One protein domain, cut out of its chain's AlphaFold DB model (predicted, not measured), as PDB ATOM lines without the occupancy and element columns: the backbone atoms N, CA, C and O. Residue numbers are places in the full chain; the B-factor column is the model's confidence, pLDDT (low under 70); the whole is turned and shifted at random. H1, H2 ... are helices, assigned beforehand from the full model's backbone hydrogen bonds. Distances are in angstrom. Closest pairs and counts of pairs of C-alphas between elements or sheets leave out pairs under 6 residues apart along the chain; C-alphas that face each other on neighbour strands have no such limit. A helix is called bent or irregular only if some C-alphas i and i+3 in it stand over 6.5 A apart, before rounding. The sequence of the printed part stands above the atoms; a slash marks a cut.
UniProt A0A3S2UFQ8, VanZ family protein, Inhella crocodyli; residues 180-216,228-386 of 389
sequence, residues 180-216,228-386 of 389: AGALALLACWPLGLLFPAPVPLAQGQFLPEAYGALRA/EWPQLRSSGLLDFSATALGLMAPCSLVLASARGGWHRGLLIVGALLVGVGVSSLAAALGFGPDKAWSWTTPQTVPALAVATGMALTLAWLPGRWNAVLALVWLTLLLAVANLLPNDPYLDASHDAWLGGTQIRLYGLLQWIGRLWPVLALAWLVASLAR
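AT A GLANCE: This is residues 180 to 216 and 228 to 386 of the 389 residues of the protein "VanZ family protein" of Inhella crocodyli (UniProt A0A3S2UFQ8). Six helices or arms, H1, H3, H4, H5, H6 and H8b, make an up-and-down bundle, each running against the one before it in the chain, with H3 at its core and H1, H4, H5 and H6 packed round it. The bent helix H8 turns a corner, with arm H8a packing on H1 and arm H8b on H1 and H6, while H2 and H7 lie away from the core. The printed part has 196 residues with eight named helices, H1 to H8 in order, and no named strand: all helix. It is compact, with a radius of gyration of the C-alphas of 16.5 A, and spans 49 by 40 by 33 A.

IN THESE COORDINATES: Find C-alpha 180 at (19.658, 18.764, -35.582); from there H1 runs 21.2 A to residue 193. It is irregular, but only just: C-alphas 187 and 190 are 6.6 A apart. H2 is residues 207 to 216. H3, residues 236 to 257, begins at (-14.302, 19.532, -22.370) and covers 32.0 A, with a kink of 26 degrees near residue 247. Next come H4, residues 263 to 287, 35.5 A long; H5, residues 300 to 314; H6, residues 319 to 337, 25.8 A; and H7, residues 344 to 353. H8, residues 359 to 384, was assigned as one helix by its hydrogen bonds but is bent: C-alphas 370 and 373 are 7.2 A apart. Its arms are H8a, residues 359 to 370, and H8b, residues 373 to 384, ending at (19.978, 17.555, -21.080).

HOW THE PARTS SIT: Start at the hub, H3. It touches H6 at a shallow tilt of 31 degrees, opposite ways; their closest C-alphas, Ala 256 and Gly 319, are 4.2 A apart. It touches H5 the same way, closest at Ala 244 and Ala 303, 4.8 A. With residues 247 to 255 alone it touches H4 at a steep tilt of 49 degrees, closest at Cys 251 and Ile 268, 5.6 A. H4 and H5 form a helical hairpin. H6 touches H8b, closest at Leu 327 and Leu 377, 6.0 A. At Gly 192 and Gly 369 the C-alphas of H1 and H8a come to 3.5 A. H2 and H7 touch no helix. Each O i to N i+4 pair is within hydrogen-bond range in H2, H4, H5, H6 and H8b; in H1 it is 8 of 10, H3 17 of 18, H7 4 of 6 and H8a 7 of 8.

THE WHOLE: The C-alphas of Ala 216 and Trp 262, the two farthest apart, are 52.1 A apart. Residues 217 to 227 are not printed, and C-alphas 216 and 228 are 12.0 A apart across this cut. The links H1 to H2 and H4 to H5 are long. Mean pLDDT of the printed part is 87.5; look at residues 342 to 363 for values under 70.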
ATOM      1  N   ALA A 180      19.988  19.580 -34.411       84.94
ATOM      2  CA  ALA A 180      19.658  18.764 -35.582       84.94
ATOM      3  C   ALA A 180      18.655  17.627 -35.295       84.94
ATOM      4  O   ALA A 180      17.837  17.323 -36.159       84.94
ATOM      5  N   GLY A 181      18.694  17.029 -34.096       87.25
ATOM      6  CA  GLY A 181      17.730  15.999 -33.688       87.25
ATOM      7  C   GLY A 181      16.336  16.568 -33.419       87.25
ATOM      8  O   GLY A 181      15.364  16.069 -33.973       87.25
ATOM      9  N   ALA A 182      16.238  17.672 -32.670       91.69
ATOM     10  CA  ALA A 182      14.973  18.381 -32.482       91.69
ATOM     11  C   ALA A 182      14.371  18.874 -33.801       91.69
ATOM     12  O   ALA A 182      13.173  18.748 -33.995       91.69
ATOM     13  N   LEU A 183      15.179  19.392 -34.733       91.31
ATOM     14  CA  LEU A 183      14.689  19.814 -36.050       91.31
ATOM     15  C   LEU A 183      14.141  18.638 -36.873       91.31
ATOM     16  O   LEU A 183      13.144  18.810 -37.567       91.31
ATOM     17  N   ALA A 184      14.749  17.450 -36.778       88.88
ATOM     18  CA  ALA A 184      14.204  16.241 -37.396       88.88
ATOM     19  C   ALA A 184      12.875  15.828 -36.740       88.88
ATOM     20  O   ALA A 184      11.895  15.601 -37.441       88.88
ATOM     21  N   LEU A 185      12.804  15.825 -35.406       92.56
ATOM     22  CA  LEU A 185      11.569  15.552 -34.666       92.56
ATOM     23  C   LEU A 185      10.462  16.558 -35.019       92.56
ATOM     24  O   LEU A 185       9.346  16.152 -35.313       92.56
ATOM     25  N   LEU A 186      10.755  17.856 -35.060       94.69
ATOM     26  CA  LEU A 186       9.798  18.901 -35.444       94.69
ATOM     27  C   LEU A 186       9.304  18.749 -36.891       94.69
ATOM     28  O   LEU A 186       8.167  19.106 -37.174       94.69
ATOM     29  N   ALA A 187      10.120  18.191 -37.792       90.69
ATOM     30  CA  ALA A 187       9.693  17.837 -39.146       90.69
ATOM     31  C   ALA A 187       8.822  16.565 -39.187       90.69
ATOM     32  O   ALA A 187       7.961  16.450 -40.055       90.69
ATOM     33  N   CYS A 188       9.000  15.630 -38.247       90.88
ATOM     34  CA  CYS A 188       8.141  14.450 -38.097       90.88
ATOM     35  C   CYS A 188       6.789  14.761 -37.430       90.88
ATOM     36  O   CYS A 188       5.799  14.123 -37.774       90.88
ATOM     37  N   TRP A 189       6.725  15.741 -36.520       95.38
ATOM     38  CA  TRP A 189       5.498  16.134 -35.807       95.38
ATOM     39  C   TRP A 189       4.263  16.334 -36.712       95.38
ATOM     40  O   TRP A 189       3.234  15.720 -36.422       95.38
ATOM     41  N   PRO A 190       4.317  17.119 -37.812       94.50
ATOM     42  CA  PRO A 190       3.162  17.277 -38.694       94.50
ATOM     43  C   PRO A 190       2.802  15.993 -39.445       94.50
ATOM     44  O   PRO A 190       1.632  15.770 -39.718       94.50
ATOM     45  N   LEU A 191       3.762  15.113 -39.747       90.12
ATOM     46  CA  LEU A 191       3.449  13.836 -40.399       90.12
ATOM     47  C   LEU A 191       2.563  12.963 -39.496       90.12
ATOM     48  O   LEU A 191       1.660  12.299 -39.990       90.12
ATOM     49  N   GLY A 192       2.749  13.038 -38.174       89.12
ATOM     50  CA  GLY A 192       1.852  12.406 -37.204       89.12
ATOM     51  C   GLY A 192       0.442  13.013 -37.150       89.12
ATOM     52  O   GLY A 192      -0.494  12.305 -36.799       89.12
ATOM     53  N   LEU A 193       0.263  14.287 -37.535       91.38
ATOM     54  CA  LEU A 193      -1.053  14.951 -37.614       91.38
ATOM     55  C   LEU A 193      -1.857  14.583 -38.872       91.38
ATOM     56  O   LEU A 193      -3.037  14.910 -38.945       91.38
ATOM     57  N   LEU A 194      -1.233  13.934 -39.863       87.00
ATOM     58  CA  LEU A 194      -1.946  13.400 -41.027       87.00
ATOM     59  C   LEU A 194      -2.763  12.145 -40.685       87.00
ATOM     60  O   LEU A 194      -3.643  11.771 -41.453       87.00
ATOM     61  N   PHE A 195      -2.488  11.507 -39.543       80.88
ATOM     62  CA  PHE A 195      -3.337  10.464 -38.980       80.88
ATOM     63  C   PHE A 195      -4.369  11.094 -38.020       80.88
ATOM     64  O   PHE A 195      -3.969  11.870 -37.145       80.88
ATOM     65  N   PRO A 196      -5.676  10.793 -38.150       74.44
ATOM     66  CA  PRO A 196      -6.694  11.331 -37.251       74.44
ATOM     67  C   PRO A 196      -6.500  10.802 -35.822       74.44
ATOM     68  O   PRO A 196      -6.425   9.597 -35.599       74.44
ATOM     69  N   ALA A 197      -6.426  11.710 -34.850       77.38
ATOM     70  CA  ALA A 197      -6.381  11.391 -33.422       77.38
ATOM     71  C   ALA A 197      -7.742  11.705 -32.764       77.38
ATOM     72  O   ALA A 197      -8.398  12.645 -33.221       77.38
ATOM     73  N   PRO A 198      -8.142  11.015 -31.673       80.88
ATOM     74  CA  PRO A 198      -9.433  11.250 -31.003       80.88
ATOM     75  C   PRO A 198      -9.648  12.688 -30.517       80.88
ATOM     76  O   PRO A 198     -10.778  13.150 -30.395       80.88
ATOM     77  N   VAL A 199      -8.558  13.410 -30.231       90.06
ATOM     78  CA  VAL A 199      -8.576  14.834 -29.885       90.06
ATOM     79  C   VAL A 199      -7.539  15.572 -30.746       90.06
ATOM     80  O   VAL A 199      -6.422  15.067 -30.913       90.06
ATOM     81  N   PRO A 200      -7.849  16.768 -31.285       91.69
ATOM     82  CA  PRO A 200      -6.929  17.527 -32.130       91.69
ATOM     83  C   PRO A 200      -5.539  17.724 -31.526       91.69
ATOM     84  O   PRO A 200      -5.390  18.072 -30.360       91.69
ATOM     85  N   LEU A 201      -4.507  17.527 -32.352       93.50
ATOM     86  CA  LEU A 201      -3.082  17.633 -32.004       93.50
ATOM     87  C   LEU A 201      -2.584  16.659 -30.906       93.50
ATOM     88  O   LEU A 201      -1.373  16.602 -30.669       93.50
ATOM     89  N   ALA A 202      -3.456  15.865 -30.275       93.88
ATOM     90  CA  ALA A 202      -3.124  14.962 -29.173       93.88
ATOM     91  C   ALA A 202      -2.468  13.657 -29.667       93.88
ATOM     92  O   ALA A 202      -3.067  12.585 -29.698       93.88
ATOM     93  N   GLN A 203      -1.204  13.762 -30.074       92.62
ATOM     94  CA  GLN A 203      -0.361  12.633 -30.476       92.62
ATOM     95  C   GLN A 203       0.126  11.809 -29.268       92.62
ATOM     96  O   GLN A 203       0.282  12.339 -28.168       92.62
ATOM     97  N   GLY A 204       0.446  10.525 -29.485       93.25
ATOM     98  CA  GLY A 204       1.074   9.660 -28.474       93.25
ATOM     99  C   GLY A 204       0.248   8.505 -27.903       93.25
ATOM    100  O   GLY A 204       0.716   7.879 -26.956       93.25
ATOM    101  N   GLN A 205      -0.942   8.206 -28.432       90.75
ATOM    102  CA  GLN A 205      -1.780   7.088 -27.971       90.75
ATOM    103  C   GLN A 205      -1.319   5.749 -28.584       90.75
ATOM    104  O   GLN A 205      -1.577   5.470 -29.753       90.75
ATOM    105  N   PHE A 206      -0.626   4.918 -27.801       89.69
ATOM    106  CA  PHE A 206      -0.145   3.588 -28.219       89.69
ATOM    107  C   PHE A 206      -0.267   2.503 -27.137       89.69
ATOM    108  O   PHE A 206      -0.292   1.317 -27.464       89.69
ATOM    109  N   LEU A 207      -0.352   2.881 -25.857       90.94
ATOM    110  CA  LEU A 207      -0.473   1.942 -24.742       90.94
ATOM    111  C   LEU A 207      -1.773   1.118 -24.765       90.94
ATOM    112  O   LEU A 207      -1.652  -0.078 -24.515       90.94
ATOM    113  N   PRO A 208      -2.966   1.654 -25.119       88.44
ATOM    114  CA  PRO A 208      -4.184   0.840 -25.199       88.44
ATOM    115  C   PRO A 208      -4.047  -0.355 -26.156       88.44
ATOM    116  O   PRO A 208      -4.421  -1.474 -25.815       88.44
ATOM    117  N   GLU A 209      -3.443  -0.146 -27.330       83.75
ATOM    118  CA  GLU A 209      -3.233  -1.210 -28.320       83.75
ATOM    119  C   GLU A 209      -2.095  -2.159 -27.942       83.75
ATOM    120  O   GLU A 209      -2.245  -3.372 -28.068       83.75
ATOM    121  N   ALA A 210      -0.977  -1.637 -27.425       87.31
ATOM    122  CA  ALA A 210       0.113  -2.476 -26.927       87.31
ATOM    123  C   ALA A 210      -0.356  -3.388 -25.776       87.31
ATOM    124  O   ALA A 210       0.048  -4.547 -25.693       87.31
ATOM    125  N   TYR A 211      -1.247  -2.879 -24.922       88.19
ATOM    126  CA  TYR A 211      -1.896  -3.631 -23.854       88.19
ATOM    127  C   TYR A 211      -2.876  -4.676 -24.393       88.19
ATOM    128  O   TYR A 211      -2.837  -5.819 -23.945       88.19
ATOM    129  N   GLY A 212      -3.706  -4.325 -25.381       86.06
ATOM    130  CA  GLY A 212      -4.598  -5.271 -26.057       86.06
ATOM    131  C   GLY A 212      -3.838  -6.428 -26.715       86.06
ATOM    132  O   GLY A 212      -4.177  -7.589 -26.499       86.06
ATOM    133  N   ALA A 213      -2.753  -6.128 -27.435       85.62
ATOM    134  CA  ALA A 213      -1.885  -7.131 -28.049       85.62
ATOM    135  C   ALA A 213      -1.194  -8.032 -27.006       85.62
ATOM    136  O   ALA A 213      -1.126  -9.247 -27.189       85.62
ATOM    137  N   LEU A 214      -0.722  -7.458 -25.891       87.44
ATOM    138  CA  LEU A 214      -0.146  -8.222 -24.783       87.44
ATOM    139  C   LEU A 214      -1.187  -9.127 -24.111       87.44
ATOM    140  O   LEU A 214      -0.897 -10.291 -23.850       87.44
ATOM    141  N   ARG A 215      -2.405  -8.623 -23.875       86.12
ATOM    142  CA  ARG A 215      -3.517  -9.395 -23.310       86.12
ATOM    143  C   ARG A 215      -3.896 -10.569 -24.215       86.12
ATOM    144  O   ARG A 215      -3.978 -11.682 -23.713       86.12
ATOM    145  N   ALA A 216      -4.025 -10.353 -25.526       84.88
ATOM    146  CA  ALA A 216      -4.301 -11.416 -26.499       84.88
ATOM    147  C   ALA A 216      -3.186 -12.482 -26.548       84.88
ATOM    148  O   ALA A 216      -3.462 -13.678 -26.565       84.88
ATOM    149  N   GLU A 228      -8.924  -4.384 -17.570       85.62
ATOM    150  CA  GLU A 228      -9.010  -3.540 -18.763       85.62
ATOM    151  C   GLU A 228      -8.076  -2.331 -18.654       85.62
ATOM    152  O   GLU A 228      -7.717  -1.891 -17.557       85.62
ATOM    153  N   TRP A 229      -7.676  -1.784 -19.804       89.12
ATOM    154  CA  TRP A 229      -6.895  -0.554 -19.831       89.12
ATOM    155  C   TRP A 229      -7.765   0.621 -19.350       89.12
ATOM    156  O   TRP A 229      -8.854   0.821 -19.894       89.12
ATOM    157  N   PRO A 230      -7.326   1.413 -18.354       91.12
ATOM    158  CA  PRO A 230      -8.135   2.501 -17.823       91.12
ATOM    159  C   PRO A 230      -8.343   3.605 -18.866       91.12
ATOM    160  O   PRO A 230      -7.393   4.080 -19.486       91.12
ATOM    161  N   GLN A 231      -9.585   4.063 -19.005       90.44
ATOM    162  CA  GLN A 231      -9.951   5.210 -19.837       90.44
ATOM    163  C   GLN A 231     -10.567   6.314 -18.975       90.44
ATOM    164  O   GLN A 231     -11.346   6.056 -18.053       90.44
ATOM    165  N   LEU A 232     -10.228   7.564 -19.280       90.56
ATOM    166  CA  LEU A 232     -10.883   8.735 -18.709       90.56
ATOM    167  C   LEU A 232     -12.216   8.981 -19.417       90.56
ATOM    168  O   LEU A 232     -12.373   8.738 -20.612       90.56
ATOM    169  N   ARG A 233     -13.185   9.529 -18.681       89.12
ATOM    170  CA  ARG A 233     -14.429  10.012 -19.290       89.12
ATOM    171  C   ARG A 233     -14.123  11.249 -20.136       89.12
ATOM    172  O   ARG A 233     -13.498  12.186 -19.633       89.12
ATOM    173  N   SER A 234     -14.594  11.262 -21.386       86.31
ATOM    174  CA  SER A 234     -14.542  12.460 -22.233       86.31
ATOM    175  C   SER A 234     -15.176  13.646 -21.500       86.31
ATOM    176  O   SER A 234     -16.206  13.521 -20.832       86.31
ATOM    177  N   SER A 235     -14.507  14.793 -21.568       92.50
ATOM    178  CA  SER A 235     -14.960  16.041 -20.969       92.50
ATOM    179  C   SER A 235     -14.247  17.209 -21.637       92.50
ATOM    180  O   SER A 235     -13.078  17.101 -21.999       92.50
ATOM    181  N   GLY A 236     -14.904  18.368 -21.717       93.50
ATOM    182  CA  GLY A 236     -14.302  19.532 -22.370       93.50
ATOM    183  C   GLY A 236     -12.973  19.985 -21.746       93.50
ATOM    184  O   GLY A 236     -12.126  20.527 -22.449       93.50
ATOM    185  N   LEU A 237     -12.743  19.730 -20.451       95.00
ATOM    186  CA  LEU A 237     -11.450  20.008 -19.819       95.00
ATOM    187  C   LEU A 237     -10.356  19.038 -20.293       95.00
ATOM    188  O   LEU A 237      -9.217  19.466 -20.484       95.00
ATOM    189  N   LEU A 238     -10.686  17.761 -20.506       94.62
ATOM    190  CA  LEU A 238      -9.758  16.759 -21.029       94.62
ATOM    191  C   LEU A 238      -9.370  17.091 -22.474       94.62
ATOM    192  O   LEU A 238      -8.179  17.183 -22.772       94.62
ATOM    193  N   ASP A 239     -10.353  17.380 -23.328       94.25
ATOM    194  CA  ASP A 239     -10.142  17.689 -24.748       94.25
ATOM    195  C   ASP A 239      -9.339  18.992 -24.926       94.25
ATOM    196  O   ASP A 239      -8.391  19.058 -25.715       94.25
ATOM    197  N   PHE A 240      -9.667  20.022 -24.131       96.94
ATOM    198  CA  PHE A 240      -8.901  21.267 -24.046       96.94
ATOM    199  C   PHE A 240      -7.449  20.998 -23.637       96.94
ATOM    200  O   PHE A 240      -6.521  21.479 -24.288       96.94
ATOM    201  N   SER A 241      -7.245  20.213 -22.575       97.06
ATOM    202  CA  SER A 241      -5.911  19.934 -22.030       97.06
ATOM    203  C   SER A 241      -5.060  19.143 -23.017       97.06
ATOM    204  O   SER A 241      -3.914  19.512 -23.263       97.06
ATOM    205  N   ALA A 242      -5.622  18.102 -23.634       96.38
ATOM    206  CA  ALA A 242      -4.954  17.288 -24.643       96.38
ATOM    207  C   ALA A 242      -4.564  18.120 -25.879       96.38
ATOM    208  O   ALA A 242      -3.411  18.069 -26.307       96.38
ATOM    209  N   THR A 243      -5.476  18.961 -26.386       97.12
ATOM    210  CA  THR A 243      -5.199  19.866 -27.520       97.12
ATOM    211  C   THR A 243      -4.101  20.880 -27.178       97.12
ATOM    212  O   THR A 243      -3.169  21.092 -27.958       97.12
ATOM    213  N   ALA A 244      -4.170  21.494 -25.992       98.31
ATOM    214  CA  ALA A 244      -3.182  22.469 -25.538       98.31
ATOM    215  C   ALA A 244      -1.793  21.830 -25.369       98.31
ATOM    216  O   ALA A 244      -0.798  22.389 -25.829       98.31
ATOM    217  N   LEU A 245      -1.718  20.636 -24.773       98.12
ATOM    218  CA  LEU A 245      -0.485  19.852 -24.644       98.12
ATOM    219  C   LEU A 245       0.087  19.455 -26.016       98.12
ATOM    220  O   LEU A 245       1.299  19.563 -26.223       98.12
ATOM    221  N   GLY A 246      -0.776  19.089 -26.969       97.00
ATOM    222  CA  GLY A 246      -0.417  18.757 -28.349       97.00
ATOM    223  C   GLY A 246       0.288  19.890 -29.105       97.00
ATOM    224  O   GLY A 246       1.197  19.622 -29.890       97.00
ATOM    225  N   LEU A 247      -0.055  21.158 -28.825       98.19
ATOM    226  CA  LEU A 247       0.669  22.329 -29.344       98.19
ATOM    227  C   LEU A 247       1.854  22.754 -28.453       98.19
ATOM    228  O   LEU A 247       2.888  23.185 -28.963       98.19
ATOM    229  N   MET A 248       1.754  22.621 -27.127       98.06
ATOM    230  CA  MET A 248       2.847  22.979 -26.211       98.06
ATOM    231  C   MET A 248       4.088  22.097 -26.390       98.06
ATOM    232  O   MET A 248       5.209  22.596 -26.258       98.06
ATOM    233  N   ALA A 249       3.923  20.816 -26.724       96.69
ATOM    234  CA  ALA A 249       5.023  19.884 -26.968       96.69
ATOM    235  C   ALA A 249       5.987  20.337 -28.099       96.69
ATOM    236  O   ALA A 249       7.169  20.549 -27.810       96.69
ATOM    237  N   PRO A 250       5.553  20.559 -29.358       97.50
ATOM    238  CA  PRO A 250       6.435  21.048 -30.425       97.50
ATOM    239  C   PRO A 250       6.936  22.478 -30.159       97.50
ATOM    240  O   PRO A 250       8.106  22.769 -30.415       97.50
ATOM    241  N   CYS A 251       6.107  23.359 -29.586       97.94
ATOM    242  CA  CYS A 251       6.505  24.727 -29.240       97.94
ATOM    243  C   CYS A 251       7.655  24.757 -28.219       97.94
ATOM    244  O   CYS A 251       8.659  25.438 -28.417       97.94
ATOM    245  N   SER A 252       7.566  23.976 -27.144       96.38
ATOM    246  CA  SER A 252       8.634  23.894 -26.138       96.38
ATOM    247  C   SER A 252       9.893  23.191 -26.670       96.38
ATOM    248  O   SER A 252      11.002  23.654 -26.401       96.38
ATOM    249  N   LEU A 253       9.755  22.166 -27.524       96.69
ATOM    250  CA  LEU A 253      10.878  21.509 -28.209       96.69
ATOM    251  C   LEU A 253      11.639  22.459 -29.158       96.69
ATOM    252  O   LEU A 253      12.878  22.449 -29.188       96.69
ATOM    253  N   VAL A 254      10.933  23.310 -29.915       96.75
ATOM    254  CA  VAL A 254      11.584  24.302 -30.788       96.75
ATOM    255  C   VAL A 254      12.236  25.421 -29.972       96.75
ATOM    256  O   VAL A 254      13.371  25.794 -30.270       96.75
ATOM    257  N   LEU A 255      11.608  25.888 -28.888       96.88
ATOM    258  CA  LEU A 255      12.182  26.892 -27.980       96.88
ATOM    259  C   LEU A 255      13.414  26.391 -27.210       96.88
ATOM    260  O   LEU A 255      14.359  27.157 -27.007       96.88
ATOM    261  N   ALA A 256      13.439  25.112 -26.829       95.56
ATOM    262  CA  ALA A 256      14.601  24.452 -26.233       95.56
ATOM    263  C   ALA A 256      15.817  24.444 -27.178       95.56
ATOM    264  O   ALA A 256      16.964  24.508 -26.739       95.56
ATOM    265  N   SER A 257      15.555  24.394 -28.486       94.50
ATOM    266  CA  SER A 257      16.560  24.227 -29.543       94.50
ATOM    267  C   SER A 257      16.974  25.543 -30.214       94.50
ATOM    268  O   SER A 257      18.060  25.636 -30.802       94.50
ATOM    269  N   ALA A 258      16.113  26.560 -30.150       95.50
ATOM    270  CA  ALA A 258      16.318  27.881 -30.727       95.50
ATOM    271  C   ALA A 258      17.157  28.785 -29.813       95.50
ATOM    272  O   ALA A 258      16.967  28.832 -28.595       95.50
ATOM    273  N   ARG A 259      18.036  29.588 -30.417       93.94
ATOM    274  CA  ARG A 259      18.761  30.671 -29.733       93.94
ATOM    275  C   ARG A 259      17.774  31.737 -29.248       93.94
ATOM    276  O   ARG A 259      16.668  31.840 -29.779       93.94
ATOM    277  N   GLY A 260      18.162  32.533 -28.253       92.69
ATOM    278  CA  GLY A 260      17.357  33.671 -27.791       92.69
ATOM    279  C   GLY A 260      17.174  34.727 -28.887       92.69
ATOM    280  O   GLY A 260      18.116  35.015 -29.624       92.69
ATOM    281  N   GLY A 261      15.970  35.293 -29.001       92.81
ATOM    282  CA  GLY A 261      15.653  36.345 -29.971       92.81
ATOM    283  C   GLY A 261      14.198  36.328 -30.439       92.81
ATOM    284  O   GLY A 261      13.454  35.383 -30.177       92.81
ATOM    285  N   TRP A 262      13.806  37.383 -31.157       93.62
ATOM    286  CA  TRP A 262      12.445  37.603 -31.667       93.62
ATOM    287  C   TRP A 262      11.941  36.477 -32.589       93.62
ATOM    288  O   TRP A 262      10.749  36.178 -32.611       93.62
ATOM    289  N   HIS A 263      12.849  35.794 -33.299       94.81
ATOM    290  CA  HIS A 263      12.537  34.671 -34.192       94.81
ATOM    291  C   HIS A 263      11.884  33.487 -33.466       94.81
ATOM    292  O   HIS A 263      11.199  32.692 -34.100       94.81
ATOM    293  N   ARG A 264      12.015  33.387 -32.136       96.81
ATOM    294  CA  ARG A 264      11.266  32.417 -31.321       96.81
ATOM    295  C   ARG A 264       9.750  32.588 -31.445       96.81
ATOM    296  O   ARG A 264       9.051  31.586 -31.551       96.81
ATOM    297  N   GLY A 265       9.257  33.827 -31.517       97.31
ATOM    298  CA  GLY A 265       7.842  34.113 -31.765       97.31
ATOM    299  C   GLY A 265       7.381  33.597 -33.130       97.31
ATOM    300  O   GLY A 265       6.354  32.931 -33.216       97.31
ATOM    301  N   LEU A 266       8.191  33.800 -34.180       97.25
ATOM    302  CA  LEU A 266       7.912  33.232 -35.507       97.25
ATOM    303  C   LEU A 266       7.873  31.701 -35.495       97.25
ATOM    304  O   LEU A 266       7.061  31.116 -36.200       97.25
ATOM    305  N   LEU A 267       8.742  31.046 -34.720       96.94
ATOM    306  CA  LEU A 267       8.783  29.583 -34.637       96.94
ATOM    307  C   LEU A 267       7.537  29.008 -33.942       96.94
ATOM    308  O   LEU A 267       7.039  27.974 -34.376       96.94
ATOM    309  N   ILE A 268       6.999  29.698 -32.932       98.25
ATOM    310  CA  ILE A 268       5.732  29.336 -32.270       98.25
ATOM    311  C   ILE A 268       4.549  29.521 -33.227       98.25
ATOM    312  O   ILE A 268       3.763  28.596 -33.418       98.25
ATOM    313  N   VAL A 269       4.443  30.688 -33.874       98.19
ATOM    314  CA  VAL A 269       3.382  30.959 -34.861       98.19
ATOM    315  C   VAL A 269       3.481  29.990 -36.044       98.19
ATOM    316  O   VAL A 269       2.466  29.484 -36.509       98.19
ATOM    317  N   GLY A 270       4.695  29.659 -36.487       97.62
ATOM    318  CA  GLY A 270       4.941  28.641 -37.504       97.62
ATOM    319  C   GLY A 270       4.460  27.253 -37.079       97.62
ATOM    320  O   GLY A 270       3.790  26.590 -37.864       97.62
ATOM    321  N   ALA A 271       4.733  26.825 -35.841       97.62
ATOM    322  CA  ALA A 271       4.233  25.555 -35.313       97.62
ATOM    323  C   ALA A 271       2.695  25.525 -35.237       97.62
ATOM    324  O   ALA A 271       2.092  24.545 -35.667       97.62
ATOM    325  N   LEU A 272       2.054  26.611 -34.783       98.38
ATOM    326  CA  LEU A 272       0.593  26.754 -34.799       98.38
ATOM    327  C   LEU A 272       0.027  26.633 -36.222       98.38
ATOM    328  O   LEU A 272      -0.868  25.826 -36.454       98.38
ATOM    329  N   LEU A 273       0.554  27.407 -37.178       98.38
ATOM    330  CA  LEU A 273       0.083  27.407 -38.567       98.38
ATOM    331  C   LEU A 273       0.296  26.053 -39.256       98.38
ATOM    332  O   LEU A 273      -0.563  25.619 -40.018       98.38
ATOM    333  N   VAL A 274       1.406  25.368 -38.966       97.44
ATOM    334  CA  VAL A 274       1.658  23.997 -39.435       97.44
ATOM    335  C   VAL A 274       0.664  23.020 -38.811       97.44
ATOM    336  O   VAL A 274       0.091  22.220 -39.541       97.44
ATOM    337  N   GLY A 275       0.404  23.101 -37.503       96.62
ATOM    338  CA  GLY A 275      -0.574  22.243 -36.831       96.62
ATOM    339  C   GLY A 275      -1.978  22.400 -37.411       96.62
ATOM    340  O   GLY A 275      -2.563  21.432 -37.879       96.62
ATOM    341  N   VAL A 276      -2.469  23.642 -37.469       96.94
ATOM    342  CA  VAL A 276      -3.771  23.998 -38.058       96.94
ATOM    343  C   VAL A 276      -3.847  23.560 -39.523       96.94
ATOM    344  O   VAL A 276      -4.781  22.864 -39.909       96.94
ATOM    345  N   GLY A 277      -2.861  23.932 -40.343       96.50
ATOM    346  CA  GLY A 277      -2.866  23.648 -41.777       96.50
ATOM    347  C   GLY A 277      -2.798  22.156 -42.099       96.50
ATOM    348  O   GLY A 277      -3.478  21.704 -43.016       96.50
ATOM    349  N   VAL A 278      -2.023  21.380 -41.337       94.06
ATOM    350  CA  VAL A 278      -1.900  19.932 -41.545       94.06
ATOM    351  C   VAL A 278      -3.115  19.182 -41.007       94.06
ATOM    352  O   VAL A 278      -3.590  18.289 -41.699       94.06
ATOM    353  N   SER A 279      -3.685  19.570 -39.860       92.81
ATOM    354  CA  SER A 279      -4.961  19.009 -39.392       92.81
ATOM    355  C   SER A 279      -6.101  19.295 -40.375       92.81
ATOM    356  O   SER A 279      -6.873  18.390 -40.690       92.81
ATOM    357  N   SER A 280      -6.161  20.504 -40.948       92.81
ATOM    358  CA  SER A 280      -7.154  20.818 -41.980       92.81
ATOM    359  C   SER A 280      -6.917  20.070 -43.291       92.81
ATOM    360  O   SER A 280      -7.872  19.624 -43.925       92.81
ATOM    361  N   LEU A 281      -5.656  19.876 -43.695       88.44
ATOM    362  CA  LEU A 281      -5.306  19.058 -44.858       88.44
ATOM    363  C   LEU A 281      -5.662  17.580 -44.636       88.44
ATOM    364  O   LEU A 281      -6.207  16.955 -45.539       88.44
ATOM    365  N   ALA A 282      -5.403  17.036 -43.445       85.25
ATOM    366  CA  ALA A 282      -5.761  15.670 -43.074       85.25
ATOM    367  C   ALA A 282      -7.281  15.463 -43.145       85.25
ATOM    368  O   ALA A 282      -7.742  14.530 -43.795       85.25
ATOM    369  N   ALA A 283      -8.065  16.382 -42.573       84.56
ATOM    370  CA  ALA A 283      -9.523  16.343 -42.648       84.56
ATOM    371  C   ALA A 283     -10.049  16.498 -44.090       84.56
ATOM    372  O   ALA A 283     -11.000  15.818 -44.466       84.56
ATOM    373  N   ALA A 284      -9.409  17.333 -44.919       85.19
ATOM    374  CA  ALA A 284      -9.776  17.526 -46.325       85.19
ATOM    375  C   ALA A 284      -9.465  16.304 -47.211       85.19
ATOM    376  O   ALA A 284     -10.268  15.943 -48.070       85.19
ATOM    377  N   LEU A 285      -8.310  15.664 -47.003       79.88
ATOM    378  CA  LEU A 285      -7.933  14.409 -47.665       79.88
ATOM    379  C   LEU A 285      -8.747  13.219 -47.137       79.88
ATOM    380  O   LEU A 285      -8.952  12.256 -47.869       79.88
ATOM    381  N   GLY A 286      -9.193  13.298 -45.880       76.44
ATOM    382  CA  GLY A 286      -9.974  12.275 -45.201       76.44
ATOM    383  C   GLY A 286     -11.443  12.252 -45.612       76.44
ATOM    384  O   GLY A 286     -11.959  11.246 -46.084       76.44
ATOM    385  N   PHE A 287     -12.123  13.382 -45.435       76.56
ATOM    386  CA  PHE A 287     -13.582  13.484 -45.508       76.56
ATOM    387  C   PHE A 287     -14.067  14.415 -46.635       76.56
ATOM    388  O   PHE A 287     -15.248  14.761 -46.693       76.56
ATOM    389  N   GLY A 288     -13.162  14.823 -47.530       78.25
ATOM    390  CA  GLY A 288     -13.420  15.760 -48.623       78.25
ATOM    391  C   GLY A 288     -13.165  17.230 -48.247       78.25
ATOM    392  O   GLY A 288     -13.169  17.591 -47.067       78.25
ATOM    393  N   PRO A 289     -12.948  18.114 -49.240       87.06
ATOM    394  CA  PRO A 289     -12.501  19.492 -49.016       87.06
ATOM    395  C   PRO A 289     -13.473  20.324 -48.166       87.06
ATOM    396  O   PRO A 289     -13.029  21.119 -47.338       87.06
ATOM    397  N   ASP A 290     -14.782  20.090 -48.283       88.88
ATOM    398  CA  ASP A 290     -15.814  20.781 -47.491       88.88
ATOM    399  C   ASP A 290     -15.742  20.456 -45.987       88.88
ATOM    400  O   ASP A 290     -16.331  21.146 -45.154       88.88
ATOM    401  N   LYS A 291     -15.009  19.398 -45.621       84.38
ATOM    402  CA  LYS A 291     -14.770  18.961 -44.244       84.38
ATOM    403  C   LYS A 291     -13.389  19.360 -43.722       84.38
ATOM    404  O   LYS A 291     -13.032  18.946 -42.628       84.38
ATOM    405  N   ALA A 292     -12.643  20.228 -44.413       88.75
ATOM    406  CA  ALA A 292     -11.321  20.697 -43.974       88.75
ATOM    407  C   ALA A 292     -11.276  21.265 -42.538       88.75
ATOM    408  O   ALA A 292     -10.219  21.275 -41.922       88.75
ATOM    409  N   TRP A 293     -12.398  21.727 -41.979       91.94
ATOM    410  CA  TRP A 293     -12.475  22.254 -40.607       91.94
ATOM    411  C   TRP A 293     -13.227  21.335 -39.628       91.94
ATOM    412  O   TRP A 293     -13.475  21.729 -38.494       91.94
ATOM    413  N   SER A 294     -13.579  20.103 -40.019       87.12
ATOM    414  CA  SER A 294     -14.355  19.174 -39.174       87.12
ATOM    415  C   SER A 294     -13.639  18.742 -37.892       87.12
ATOM    416  O   SER A 294     -14.293  18.313 -36.947       87.12
ATOM    417  N   TRP A 295     -12.314  18.887 -37.840       89.19
ATOM    418  CA  TRP A 295     -11.496  18.595 -36.666       89.19
ATOM    419  C   TRP A 295     -11.636  19.635 -35.540       89.19
ATOM    420  O   TRP A 295     -11.144  19.398 -34.440       89.19
ATOM    421  N   THR A 296     -12.262  20.797 -35.773       91.62
ATOM    422  CA  THR A 296     -12.379  21.830 -34.733       91.62
ATOM    423  C   THR A 296     -13.568  21.582 -33.806       91.62
ATOM    424  O   THR A 296     -14.715  21.555 -34.249       91.62
ATOM    425  N   THR A 297     -13.301  21.493 -32.505       89.19
ATOM    426  CA  THR A 297     -14.301  21.399 -31.433       89.19
ATOM    427  C   THR A 297     -14.449  22.743 -30.696       89.19
ATOM    428  O   THR A 297     -13.575  23.611 -30.820       89.19
ATOM    429  N   PRO A 298     -15.500  22.944 -29.869       92.81
ATOM    430  CA  PRO A 298     -15.637  24.141 -29.028       92.81
ATOM    431  C   PRO A 298     -14.422  24.425 -28.126       92.81
ATOM    432  O   PRO A 298     -14.161  25.571 -27.770       92.81
ATOM    433  N   GLN A 299     -13.666  23.386 -27.767       95.38
ATOM    434  CA  GLN A 299     -12.475  23.449 -26.925       95.38
ATOM    435  C   GLN A 299     -11.194  23.740 -27.720       95.38
ATOM    436  O   GLN A 299     -10.242  24.281 -27.157       95.38
ATOM    437  N   THR A 300     -11.161  23.418 -29.020       94.75
ATOM    438  CA  THR A 300      -9.962  23.517 -29.864       94.75
ATOM    439  C   THR A 300      -9.419  24.941 -29.945       94.75
ATOM    440  O   THR A 300      -8.247  25.165 -29.652       94.75
ATOM    441  N   VAL A 301     -10.247  25.924 -30.318       96.75
ATOM    442  CA  VAL A 301      -9.783  27.314 -30.494       96.75
ATOM    443  C   VAL A 301      -9.290  27.929 -29.171       96.75
ATOM    444  O   VAL A 301      -8.177  28.460 -29.166       96.75
ATOM    445  N   PRO A 302     -10.012  27.807 -28.033       98.12
ATOM    446  CA  PRO A 302      -9.486  28.201 -26.726       98.12
ATOM    447  C   PRO A 302      -8.161  27.516 -26.363       98.12
ATOM    448  O   PRO A 302      -7.241  28.187 -25.895       98.12
ATOM    449  N   ALA A 303      -8.029  26.206 -26.602       98.31
ATOM    450  CA  ALA A 303      -6.815  25.454 -26.282       98.31
ATOM    451  C   ALA A 303      -5.605  25.923 -27.102       98.31
ATOM    452  O   ALA A 303      -4.538  26.173 -26.539       98.31
ATOM    453  N   LEU A 304      -5.776  26.113 -28.416       98.38
ATOM    454  CA  LEU A 304      -4.735  26.643 -29.300       98.38
ATOM    455  C   LEU A 304      -4.335  28.073 -28.907       98.38
ATOM    456  O   LEU A 304      -3.143  28.388 -28.895       98.38
ATOM    457  N   ALA A 305      -5.295  28.928 -28.542       98.31
ATOM    458  CA  ALA A 305      -5.027  30.296 -28.100       98.31
ATOM    459  C   ALA A 305      -4.234  30.335 -26.781       98.31
ATOM    460  O   ALA A 305      -3.216  31.025 -26.698       98.31
ATOM    461  N   VAL A 306      -4.644  29.552 -25.776       98.56
ATOM    462  CA  VAL A 306      -3.957  29.466 -24.475       98.56
ATOM    463  C   VAL A 306      -2.562  28.853 -24.619       98.56
ATOM    464  O   VAL A 306      -1.600  29.414 -24.095       98.56
ATOM    465  N   ALA A 307      -2.413  27.764 -25.378       98.44
ATOM    466  CA  ALA A 307      -1.110  27.159 -25.648       98.44
ATOM    467  C   ALA A 307      -0.179  28.106 -26.426       98.44
ATOM    468  O   ALA A 307       0.997  28.221 -26.092       98.44
ATOM    469  N   THR A 308      -0.692  28.855 -27.408       98.56
ATOM    470  CA  THR A 308       0.105  29.857 -28.137       98.56
ATOM    471  C   THR A 308       0.537  31.000 -27.217       98.56
ATOM    472  O   THR A 308       1.715  31.357 -27.199       98.56
ATOM    473  N   GLY A 309      -0.380  31.543 -26.408       98.44
ATOM    474  CA  GLY A 309      -0.072  32.585 -25.425       98.44
ATOM    475  C   GLY A 309       0.975  32.134 -24.406       98.44
ATOM    476  O   GLY A 309       1.949  32.845 -24.165       98.44
ATOM    477  N   MET A 310       0.837  30.918 -23.870       98.25
ATOM    478  CA  MET A 310       1.811  30.328 -22.952       98.25
ATOM    479  C   MET A 310       3.163  30.081 -23.633       98.25
ATOM    480  O   MET A 310       4.195  30.468 -23.096       98.25
ATOM    481  N   ALA A 311       3.199  29.521 -24.843       98.00
ATOM    482  CA  ALA A 311       4.446  29.350 -25.589       98.00
ATOM    483  C   ALA A 311       5.164  30.690 -25.844       98.00
ATOM    484  O   ALA A 311       6.391  30.757 -25.746       98.00
ATOM    485  N   LEU A 312       4.419  31.769 -26.115       98.06
ATOM    486  CA  LEU A 312       4.978  33.113 -26.287       98.06
ATOM    487  C   LEU A 312       5.594  33.669 -24.994       98.06
ATOM    488  O   LEU A 312       6.640  34.310 -25.077       98.06
ATOM    489  N   THR A 313       5.042  33.382 -23.808       97.06
ATOM    490  CA  THR A 313       5.701  33.766 -22.543       97.06
ATOM    491  C   THR A 313       6.931  32.901 -22.248       97.06
ATOM    492  O   THR A 313       7.963  33.420 -21.815       97.06
ATOM    493  N   LEU A 314       6.897  31.601 -22.578       96.38
ATOM    494  CA  LEU A 314       8.071  30.721 -22.474       96.38
ATOM    495  C   LEU A 314       9.210  31.117 -23.437       96.38
ATOM    496  O   LEU A 314      10.374  30.782 -23.188       96.38
ATOM    497  N   ALA A 315       8.921  31.871 -24.506       96.12
ATOM    498  CA  ALA A 315       9.923  32.335 -25.466       96.12
ATOM    499  C   ALA A 315      11.013  33.223 -24.837       96.12
ATOM    500  O   ALA A 315      12.140  33.250 -25.345       96.12
ATOM    501  N   TRP A 316      10.709  33.903 -23.725       95.56
ATOM    502  CA  TRP A 316      11.664  34.704 -22.952       95.56
ATOM    503  C   TRP A 316      12.599  33.862 -22.069       95.56
ATOM    504  O   TRP A 316      13.670  34.334 -21.691       95.56
ATOM    505  N   LEU A 317      12.244  32.609 -21.761       95.31
ATOM    506  CA  LEU A 317      13.053  31.750 -20.895       95.31
ATOM    507  C   LEU A 317      14.294  31.193 -21.621       95.31
ATOM    508  O   LEU A 317      14.241  30.885 -22.818       95.31
ATOM    509  N   PRO A 318      15.415  30.958 -20.913       93.88
ATOM    510  CA  PRO A 318      16.559  30.226 -21.456       93.88
ATOM    511  C   PRO A 318      16.170  28.864 -22.061       93.88
ATOM    512  O   PRO A 318      15.233  28.207 -21.606       93.88
ATOM    513  N   GLY A 319      16.917  28.402 -23.072       92.06
ATOM    514  CA  GLY A 319      16.639  27.126 -23.757       92.06
ATOM    515  C   GLY A 319      16.592  25.915 -22.815       92.06
ATOM    516  O   GLY A 319      15.746  25.043 -22.979       92.06
ATOM    517  N   ARG A 320      17.418  25.905 -21.758       92.62
ATOM    518  CA  ARG A 320      17.442  24.834 -20.743       92.62
ATOM    519  C   ARG A 320      16.132  24.738 -19.948       92.62
ATOM    520  O   ARG A 320      15.654  23.634 -19.721       92.62
ATOM    521  N   TRP A 321      15.512  25.868 -19.599       94.44
ATOM    522  CA  TRP A 321      14.193  25.879 -18.949       94.44
ATOM    523  C   TRP A 321      13.087  25.419 -19.898       94.44
ATOM    524  O   TRP A 321      12.242  24.622 -19.506       94.44
ATOM    525  N   ASN A 322      13.141  25.837 -21.166       95.94
ATOM    526  CA  ASN A 322      12.231  25.330 -22.193       95.94
ATOM    527  C   ASN A 322      12.362  23.809 -22.393       95.94
ATOM    528  O   ASN A 322      11.349  23.142 -22.556       95.94
ATOM    529  N   ALA A 323      13.572  23.246 -22.308       95.06
ATOM    530  CA  ALA A 323      13.794  21.801 -22.380       95.06
ATOM    531  C   ALA A 323      13.211  21.044 -21.170       95.06
ATOM    532  O   ALA A 323      12.592  19.999 -21.349       95.06
ATOM    533  N   VAL A 324      13.366  21.574 -19.951       96.00
ATOM    534  CA  VAL A 324      12.757  20.994 -18.736       96.00
ATOM    535  C   VAL A 324      11.229  21.056 -18.805       96.00
ATOM    536  O   VAL A 324      10.564  20.059 -18.544       96.00
ATOM    537  N   LEU A 325      10.663  22.189 -19.227       95.94
ATOM    538  CA  LEU A 325       9.219  22.319 -19.429       95.94
ATOM    539  C   LEU A 325       8.715  21.399 -20.551       95.94
ATOM    540  O   LEU A 325       7.667  20.788 -20.395       95.94
ATOM    541  N   ALA A 326       9.478  21.219 -21.634       96.38
ATOM    542  CA  ALA A 326       9.142  20.276 -22.700       96.38
ATOM    543  C   ALA A 326       9.039  18.827 -22.198       96.38
ATOM    544  O   ALA A 326       8.129  18.115 -22.617       96.38
ATOM    545  N   LEU A 327       9.904  18.397 -21.265       97.44
ATOM    546  CA  LEU A 327       9.764  17.089 -20.612       97.44
ATOM    547  C   LEU A 327       8.438  16.972 -19.850       97.44
ATOM    548  O   LEU A 327       7.762  15.952 -19.971       97.44
ATOM    549  N   VAL A 328       8.039  18.012 -19.109       97.44
ATOM    550  CA  VAL A 328       6.752  18.044 -18.391       97.44
ATOM    551  C   VAL A 328       5.584  17.976 -19.378       97.44
ATOM    552  O   VAL A 328       4.730  17.104 -19.243       97.44
ATOM    553  N   TRP A 329       5.569  18.826 -20.411       97.31
ATOM    554  CA  TRP A 329       4.496  18.852 -21.411       97.31
ATOM    555  C   TRP A 329       4.373  17.534 -22.180       97.31
ATOM    556  O   TRP A 329       3.261  17.056 -22.366       97.31
ATOM    557  N   LEU A 330       5.486  16.910 -22.579       97.25
ATOM    558  CA  LEU A 330       5.477  15.612 -23.264       97.25
ATOM    559  C   LEU A 330       5.040  14.465 -22.349       97.25
ATOM    560  O   LEU A 330       4.322  13.576 -22.798       97.25
ATOM    561  N   THR A 331       5.430  14.485 -21.070       97.69
ATOM    562  CA  THR A 331       4.999  13.469 -20.094       97.69
ATOM    563  C   THR A 331       3.499  13.577 -19.822       97.69
ATOM    564  O   THR A 331       2.802  12.566 -19.835       97.69
ATOM    565  N   LEU A 332       2.983  14.798 -19.641       97.50
ATOM    566  CA  LEU A 332       1.548  15.048 -19.483       97.50
ATOM    567  C   LEU A 332       0.768  14.709 -20.759       97.50
ATOM    568  O   LEU A 332      -0.286  14.089 -20.661       97.50
ATOM    569  N   LEU A 333       1.291  15.050 -21.943       97.00
ATOM    570  CA  LEU A 333       0.693  14.676 -23.228       97.00
ATOM    571  C   LEU A 333       0.581  13.155 -23.355       97.00
ATOM    572  O   LEU A 333      -0.492  12.661 -23.666       97.00
ATOM    573  N   LEU A 334       1.653  12.414 -23.062       96.25
ATOM    574  CA  LEU A 334       1.647  10.951 -23.098       96.25
ATOM    575  C   LEU A 334       0.669  10.349 -22.084       96.25
ATOM    576  O   LEU A 334      -0.068   9.431 -22.438       96.25
ATOM    577  N   ALA A 335       0.628  10.864 -20.853       95.50
ATOM    578  CA  ALA A 335      -0.308  10.396 -19.835       95.50
ATOM    579  C   ALA A 335      -1.769  10.628 -20.257       95.50
ATOM    580  O   ALA A 335      -2.580   9.713 -20.178       95.50
ATOM    581  N   VAL A 336      -2.096  11.824 -20.756       95.06
ATOM    582  CA  VAL A 336      -3.449  12.162 -21.217       95.06
ATOM    583  C   VAL A 336      -3.818  11.378 -22.475       95.06
ATOM    584  O   VAL A 336      -4.848  10.715 -22.480       95.06
ATOM    585  N   ALA A 337      -2.977  11.383 -23.514       93.44
ATOM    586  CA  ALA A 337      -3.271  10.750 -24.802       93.44
ATOM    587  C   ALA A 337      -3.495   9.234 -24.687       93.44
ATOM    588  O   ALA A 337      -4.341   8.691 -25.385       93.44
ATOM    589  N   ASN A 338      -2.786   8.549 -23.784       94.00
ATOM    590  CA  ASN A 338      -2.984   7.115 -23.553       94.00
ATOM    591  C   ASN A 338      -4.172   6.785 -22.638       94.00
ATOM    592  O   ASN A 338      -4.524   5.616 -22.523       94.00
ATOM    593  N   LEU A 339      -4.784   7.784 -22.000       93.75
ATOM    594  CA  LEU A 339      -5.993   7.639 -21.186       93.75
ATOM    595  C   LEU A 339      -7.237   8.247 -21.858       93.75
ATOM    596  O   LEU A 339      -8.325   8.166 -21.287       93.75
ATOM    597  N   LEU A 340      -7.101   8.854 -23.043       90.62
ATOM    598  CA  LEU A 340      -8.249   9.258 -23.856       90.62
ATOM    599  C   LEU A 340      -9.093   8.019 -24.204       90.62
ATOM    600  O   LEU A 340      -8.525   6.955 -24.476       90.62
ATOM    601  N   PRO A 341     -10.432   8.138 -24.219       82.12
ATOM    602  CA  PRO A 341     -11.276   7.088 -24.767       82.12
ATOM    603  C   PRO A 341     -10.953   6.896 -26.255       82.12
ATOM    604  O   PRO A 341     -10.633   7.857 -26.961       82.12
ATOM    605  N   ASN A 342     -11.041   5.656 -26.730       68.75
ATOM    606  CA  ASN A 342     -10.971   5.381 -28.163       68.75
ATOM    607  C   ASN A 342     -12.192   6.018 -28.842       68.75
ATOM    608  O   ASN A 342     -13.299   5.949 -28.307       68.75
ATOM    609  N   ASP A 343     -11.994   6.649 -29.998       61.19
ATOM    610  CA  ASP A 343     -13.086   7.251 -30.763       61.19
ATOM    611  C   ASP A 343     -13.810   6.163 -31.586       61.19
ATOM    612  O   ASP A 343     -13.185   5.580 -32.476       61.19
ATOM    613  N   PRO A 344     -15.116   5.901 -31.362       46.06
ATOM    614  CA  PRO A 344     -15.882   4.933 -32.154       46.06
ATOM    615  C   PRO A 344     -15.934   5.277 -33.651       46.06
ATOM    616  O   PRO A 344     -16.166   4.406 -34.488       46.06
ATOM    617  N   TYR A 345     -15.724   6.548 -34.004       46.06
ATOM    618  CA  TYR A 345     -15.640   6.994 -35.391       46.06
ATOM    619  C   TYR A 345     -14.331   6.558 -36.060       46.06
ATOM    620  O   TYR A 345     -14.296   6.395 -37.279       46.06
ATOM    621  N   LEU A 346     -13.270   6.328 -35.281       51.06
ATOM    622  CA  LEU A 346     -11.994   5.782 -35.743       51.06
ATOM    623  C   LEU A 346     -12.143   4.291 -36.077       51.06
ATOM    624  O   LEU A 346     -11.701   3.876 -37.145       51.06
ATOM    625  N   ASP A 347     -12.859   3.534 -35.238       46.88
ATOM    626  CA  ASP A 347     -13.189   2.122 -35.485       46.88
ATOM    627  C   ASP A 347     -14.079   1.966 -36.735       46.88
ATOM    628  O   ASP A 347     -13.758   1.200 -37.641       46.88
ATOM    629  N   ALA A 348     -15.144   2.770 -36.861       39.88
ATOM    630  CA  ALA A 348     -16.014   2.763 -38.043       39.88
ATOM    631  C   ALA A 348     -15.321   3.287 -39.319       39.88
ATOM    632  O   ALA A 348     -15.631   2.850 -40.430       39.88
ATOM    633  N   SER A 349     -14.366   4.214 -39.181       45.09
ATOM    634  CA  SER A 349     -13.532   4.652 -40.303       45.09
ATOM    635  C   SER A 349     -12.546   3.564 -40.716       45.09
ATOM    636  O   SER A 349     -12.290   3.421 -41.905       45.09
ATOM    637  N   HIS A 350     -12.023   2.761 -39.788       47.34
ATOM    638  CA  HIS A 350     -11.078   1.692 -40.106       47.34
ATOM    639  C   HIS A 350     -11.637   0.757 -41.196       47.34
ATOM    640  O   HIS A 350     -10.979   0.540 -42.214       47.34
ATOM    641  N   ASP A 351     -12.899   0.335 -41.070       39.91
ATOM    642  CA  ASP A 351     -13.569  -0.530 -42.052       39.91
ATOM    643  C   ASP A 351     -13.827   0.150 -43.408       39.91
ATOM    644  O   ASP A 351     -13.615  -0.459 -44.458       39.91
ATOM    645  N   ALA A 352     -14.223   1.428 -43.425       42.62
ATOM    646  CA  ALA A 352     -14.421   2.176 -44.672       42.62
ATOM    647  C   ALA A 352     -13.101   2.471 -45.417       42.62
ATOM    648  O   ALA A 352     -13.087   2.610 -46.642       42.62
ATOM    649  N   TRP A 353     -11.987   2.557 -44.688       49.75
ATOM    650  CA  TRP A 353     -10.665   2.913 -45.209       49.75
ATOM    651  C   TRP A 353      -9.812   1.710 -45.643       49.75
ATOM    652  O   TRP A 353      -8.871   1.870 -46.426       49.75
ATOM    653  N   LEU A 354     -10.161   0.496 -45.211       43.09
ATOM    654  CA  LEU A 354      -9.495  -0.754 -45.601       43.09
ATOM    655  C   LEU A 354      -9.688  -1.143 -47.085       43.09
ATOM    656  O   LEU A 354      -9.012  -2.048 -47.570       43.09
ATOM    657  N   GLY A 355     -10.559  -0.457 -47.833       38.47
ATOM    658  CA  GLY A 355     -10.777  -0.707 -49.265       38.47
ATOM    659  C   GLY A 355      -9.761  -0.065 -50.226       38.47
ATOM    660  O   GLY A 355      -9.797  -0.354 -51.421       38.47
ATOM    661  N   GLY A 356      -8.879   0.825 -49.749       42.03
ATOM    662  CA  GLY A 356      -8.015   1.656 -50.600       42.03
ATOM    663  C   GLY A 356      -6.522   1.296 -50.584       42.03
ATOM    664  O   GLY A 356      -5.980   0.786 -49.604       42.03
ATOM    665  N   THR A 357      -5.788   1.704 -51.629       44.38
ATOM    666  CA  THR A 357      -4.304   1.650 -51.681       44.38
ATOM    667  C   THR A 357      -3.606   2.475 -50.583       44.38
ATOM    668  O   THR A 357      -2.392   2.363 -50.393       44.38
ATOM    669  N   GLN A 358      -4.377   3.262 -49.826       48.25
ATOM    670  CA  GLN A 358      -3.971   4.152 -48.739       48.25
ATOM    671  C   GLN A 358      -3.333   3.430 -47.534       48.25
ATOM    672  O   GLN A 358      -2.475   4.023 -46.878       48.25
ATOM    673  N   ILE A 359      -3.652   2.150 -47.286       46.00
ATOM    674  CA  ILE A 359      -3.159   1.358 -46.132       46.00
ATOM    675  C   ILE A 359      -1.635   1.499 -45.909       46.00
ATOM    676  O   ILE A 359      -1.178   1.617 -44.771       46.00
ATOM    677  N   ARG A 360      -0.838   1.542 -46.991       52.84
ATOM    678  CA  ARG A 360       0.639   1.615 -46.939       52.84
ATOM    679  C   ARG A 360       1.185   2.886 -46.280       52.84
ATOM    680  O   ARG A 360       2.180   2.816 -45.564       52.84
ATOM    681  N   LEU A 361       0.560   4.039 -46.524       57.41
ATOM    682  CA  LEU A 361       1.004   5.325 -45.972       57.41
ATOM    683  C   LEU A 361       0.438   5.557 -44.568       57.41
ATOM    684  O   LEU A 361       1.149   6.052 -43.694       57.41
ATOM    685  N   TYR A 362      -0.815   5.166 -44.330       61.84
ATOM    686  CA  TYR A 362      -1.519   5.474 -43.083       61.84
ATOM    687  C   TYR A 362      -0.917   4.766 -41.869       61.84
ATOM    688  O   TYR A 362      -0.679   5.429 -40.862       61.84
ATOM    689  N   GLY A 363      -0.560   3.479 -41.974       68.69
ATOM    690  CA  GLY A 363       0.105   2.767 -40.875       68.69
ATOM    691  C   GLY A 363       1.435   3.414 -40.466       68.69
ATOM    692  O   GLY A 363       1.777   3.464 -39.288       68.69
ATOM    693  N   LEU A 364       2.176   3.992 -41.416       73.00
ATOM    694  CA  LEU A 364       3.406   4.717 -41.107       73.00
ATOM    695  C   LEU A 364       3.138   6.069 -40.425       73.00
ATOM    696  O   LEU A 364       3.799   6.396 -39.440       73.00
ATOM    697  N   LEU A 365       2.190   6.859 -40.935       80.81
ATOM    698  CA  LEU A 365       1.822   8.154 -40.344       80.81
ATOM    699  C   LEU A 365       1.274   7.967 -38.917       80.81
ATOM    700  O   LEU A 365       1.645   8.713 -38.012       80.81
ATOM    701  N   GLN A 366       0.502   6.900 -38.700       82.19
ATOM    702  CA  GLN A 366       0.054   6.416 -37.396       82.19
ATOM    703  C   GLN A 366       1.241   6.090 -36.473       82.19
ATOM    704  O   GLN A 366       1.318   6.631 -35.371       82.19
ATOM    705  N   TRP A 367       2.217   5.279 -36.909       83.12
ATOM    706  CA  TRP A 367       3.426   4.999 -36.114       83.12
ATOM    707  C   TRP A 367       4.227   6.262 -35.777       83.12
ATOM    708  O   TRP A 367       4.699   6.395 -34.647       83.12
ATOM    709  N   ILE A 368       4.348   7.212 -36.712       87.44
ATOM    710  CA  ILE A 368       4.982   8.509 -36.447       87.44
ATOM    711  C   ILE A 368       4.196   9.261 -35.366       87.44
ATOM    712  O   ILE A 368       4.792   9.643 -34.362       87.44
ATOM    713  N   GLY A 369       2.875   9.413 -35.507       89.94
ATOM    714  CA  GLY A 369       2.032  10.113 -34.530       89.94
ATOM    715  C   GLY A 369       2.006   9.465 -33.141       89.94
ATOM    716  O   GLY A 369       1.877  10.144 -32.124       89.94
ATOM    717  N   ARG A 370       2.191   8.146 -33.068       90.31
ATOM    718  CA  ARG A 370       2.268   7.386 -31.812       90.31
ATOM    719  C   ARG A 370       3.604   7.524 -31.107       90.31
ATOM    720  O   ARG A 370       3.649   7.741 -29.899       90.31
ATOM    721  N   LEU A 371       4.697   7.393 -31.852       91.88
ATOM    722  CA  LEU A 371       6.043   7.353 -31.282       91.88
ATOM    723  C   LEU A 371       6.675   8.742 -31.156       91.88
ATOM    724  O   LEU A 371       7.611   8.901 -30.373       91.88
ATOM    725  N   TRP A 372       6.176   9.759 -31.867       95.44
ATOM    726  CA  TRP A 372       6.765  11.100 -31.868       95.44
ATOM    727  C   TRP A 372       6.972  11.697 -30.463       95.44
ATOM    728  O   TRP A 372       8.103  12.113 -30.189       95.44
ATOM    729  N   PRO A 373       5.987  11.697 -29.533       95.94
ATOM    730  CA  PRO A 373       6.210  12.273 -28.207       95.94
ATOM    731  C   PRO A 373       7.248  11.490 -27.391       95.94
ATOM    732  O   PRO A 373       8.042  12.087 -26.668       95.94
ATOM    733  N   VAL A 374       7.296  10.160 -27.548       95.69
ATOM    734  CA  VAL A 374       8.271   9.280 -26.878       95.69
ATOM    735  C   VAL A 374       9.687   9.555 -27.388       95.69
ATOM    736  O   VAL A 374      10.618   9.717 -26.598       95.69
ATOM    737  N   LEU A 375       9.855   9.674 -28.709       95.25
ATOM    738  CA  LEU A 375      11.134  10.006 -29.343       95.25
ATOM    739  C   LEU A 375      11.599  11.423 -28.974       95.25
ATOM    740  O   LEU A 375      12.790  11.634 -28.732       95.25
ATOM    741  N   ALA A 376      10.674  12.383 -28.872       96.19
ATOM    742  CA  ALA A 376      10.965  13.737 -28.411       96.19
ATOM    743  C   ALA A 376      11.402  13.770 -26.938       96.19
ATOM    744  O   ALA A 376      12.404  14.414 -26.617       96.19
ATOM    745  N   LEU A 377      10.718  13.026 -26.061       95.88
ATOM    746  CA  LEU A 377      11.071  12.885 -24.647       95.88
ATOM    747  C   LEU A 377      12.467  12.259 -24.488       95.88
ATOM    748  O   LEU A 377      13.332  12.831 -23.824       95.88
ATOM    749  N   ALA A 378      12.719  11.130 -25.156       94.94
ATOM    750  CA  ALA A 378      14.007  10.440 -25.123       94.94
ATOM    751  C   ALA A 378      15.150  11.328 -25.645       94.94
ATOM    752  O   ALA A 378      16.227  11.377 -25.045       94.94
ATOM    753  N   TRP A 379      14.917  12.089 -26.721       93.88
ATOM    754  CA  TRP A 379      15.892  13.051 -27.235       93.88
ATOM    755  C   TRP A 379      16.154  14.206 -26.256       93.88
ATOM    756  O   TRP A 379      17.307  14.606 -26.094       93.88
ATOM    757  N   LEU A 380      15.127  14.730 -25.578       94.25
ATOM    758  CA  LEU A 380      15.277  15.789 -24.574       94.25
ATOM    759  C   LEU A 380      16.070  15.314 -23.354       94.25
ATOM    760  O   LEU A 380      17.024  15.985 -22.967       94.25
ATOM    761  N   VAL A 381      15.762  14.134 -22.805       94.50
ATOM    762  CA  VAL A 381      16.550  13.520 -21.718       94.50
ATOM    763  C   VAL A 381      18.004  13.340 -22.160       94.50
ATOM    764  O   VAL A 381      18.929  13.798 -21.488       94.50
ATOM    765  N   ALA A 382      18.219  12.763 -23.345       91.56
ATOM    766  CA  ALA A 382      19.552  12.560 -23.902       91.56
ATOM    767  C   ALA A 382      20.261  13.858 -24.328       91.56
ATOM    768  O   ALA A 382      21.460  13.806 -24.604       91.56
ATOM    769  N   SER A 383      19.578  15.003 -24.442       89.19
ATOM    770  CA  SER A 383      20.205  16.302 -24.724       89.19
ATOM    771  C   SER A 383      20.582  17.033 -23.435       89.19
ATOM    772  O   SER A 383      21.698  17.534 -23.348       89.19
ATOM    773  N   LEU A 384      19.725  16.991 -22.410       90.00
ATOM    774  CA  LEU A 384      19.978  17.555 -21.080       90.00
ATOM    775  C   LEU A 384      21.053  16.794 -20.289       90.00
ATOM    776  O   LEU A 384      21.783  17.405 -19.514       90.00
ATOM    777  N   ALA A 385      21.190  15.482 -20.505       88.88
ATOM    778  CA  ALA A 385      22.235  14.669 -19.879       88.88
ATOM    779  C   ALA A 385      23.652  14.941 -20.430       88.88
ATOM    780  O   ALA A 385      24.643  14.551 -19.807       88.88
ATOM    781  N   ARG A 386      23.785  15.604 -21.589       84.25
ATOM    782  CA  ARG A 386      25.097  15.988 -22.133       84.25
ATOM    783  C   ARG A 386      25.617  17.186 -21.353       84.25
ATOM    784  O   ARG A 386      25.014  18.255 -21.376       84.25
TER     785      ARG A 386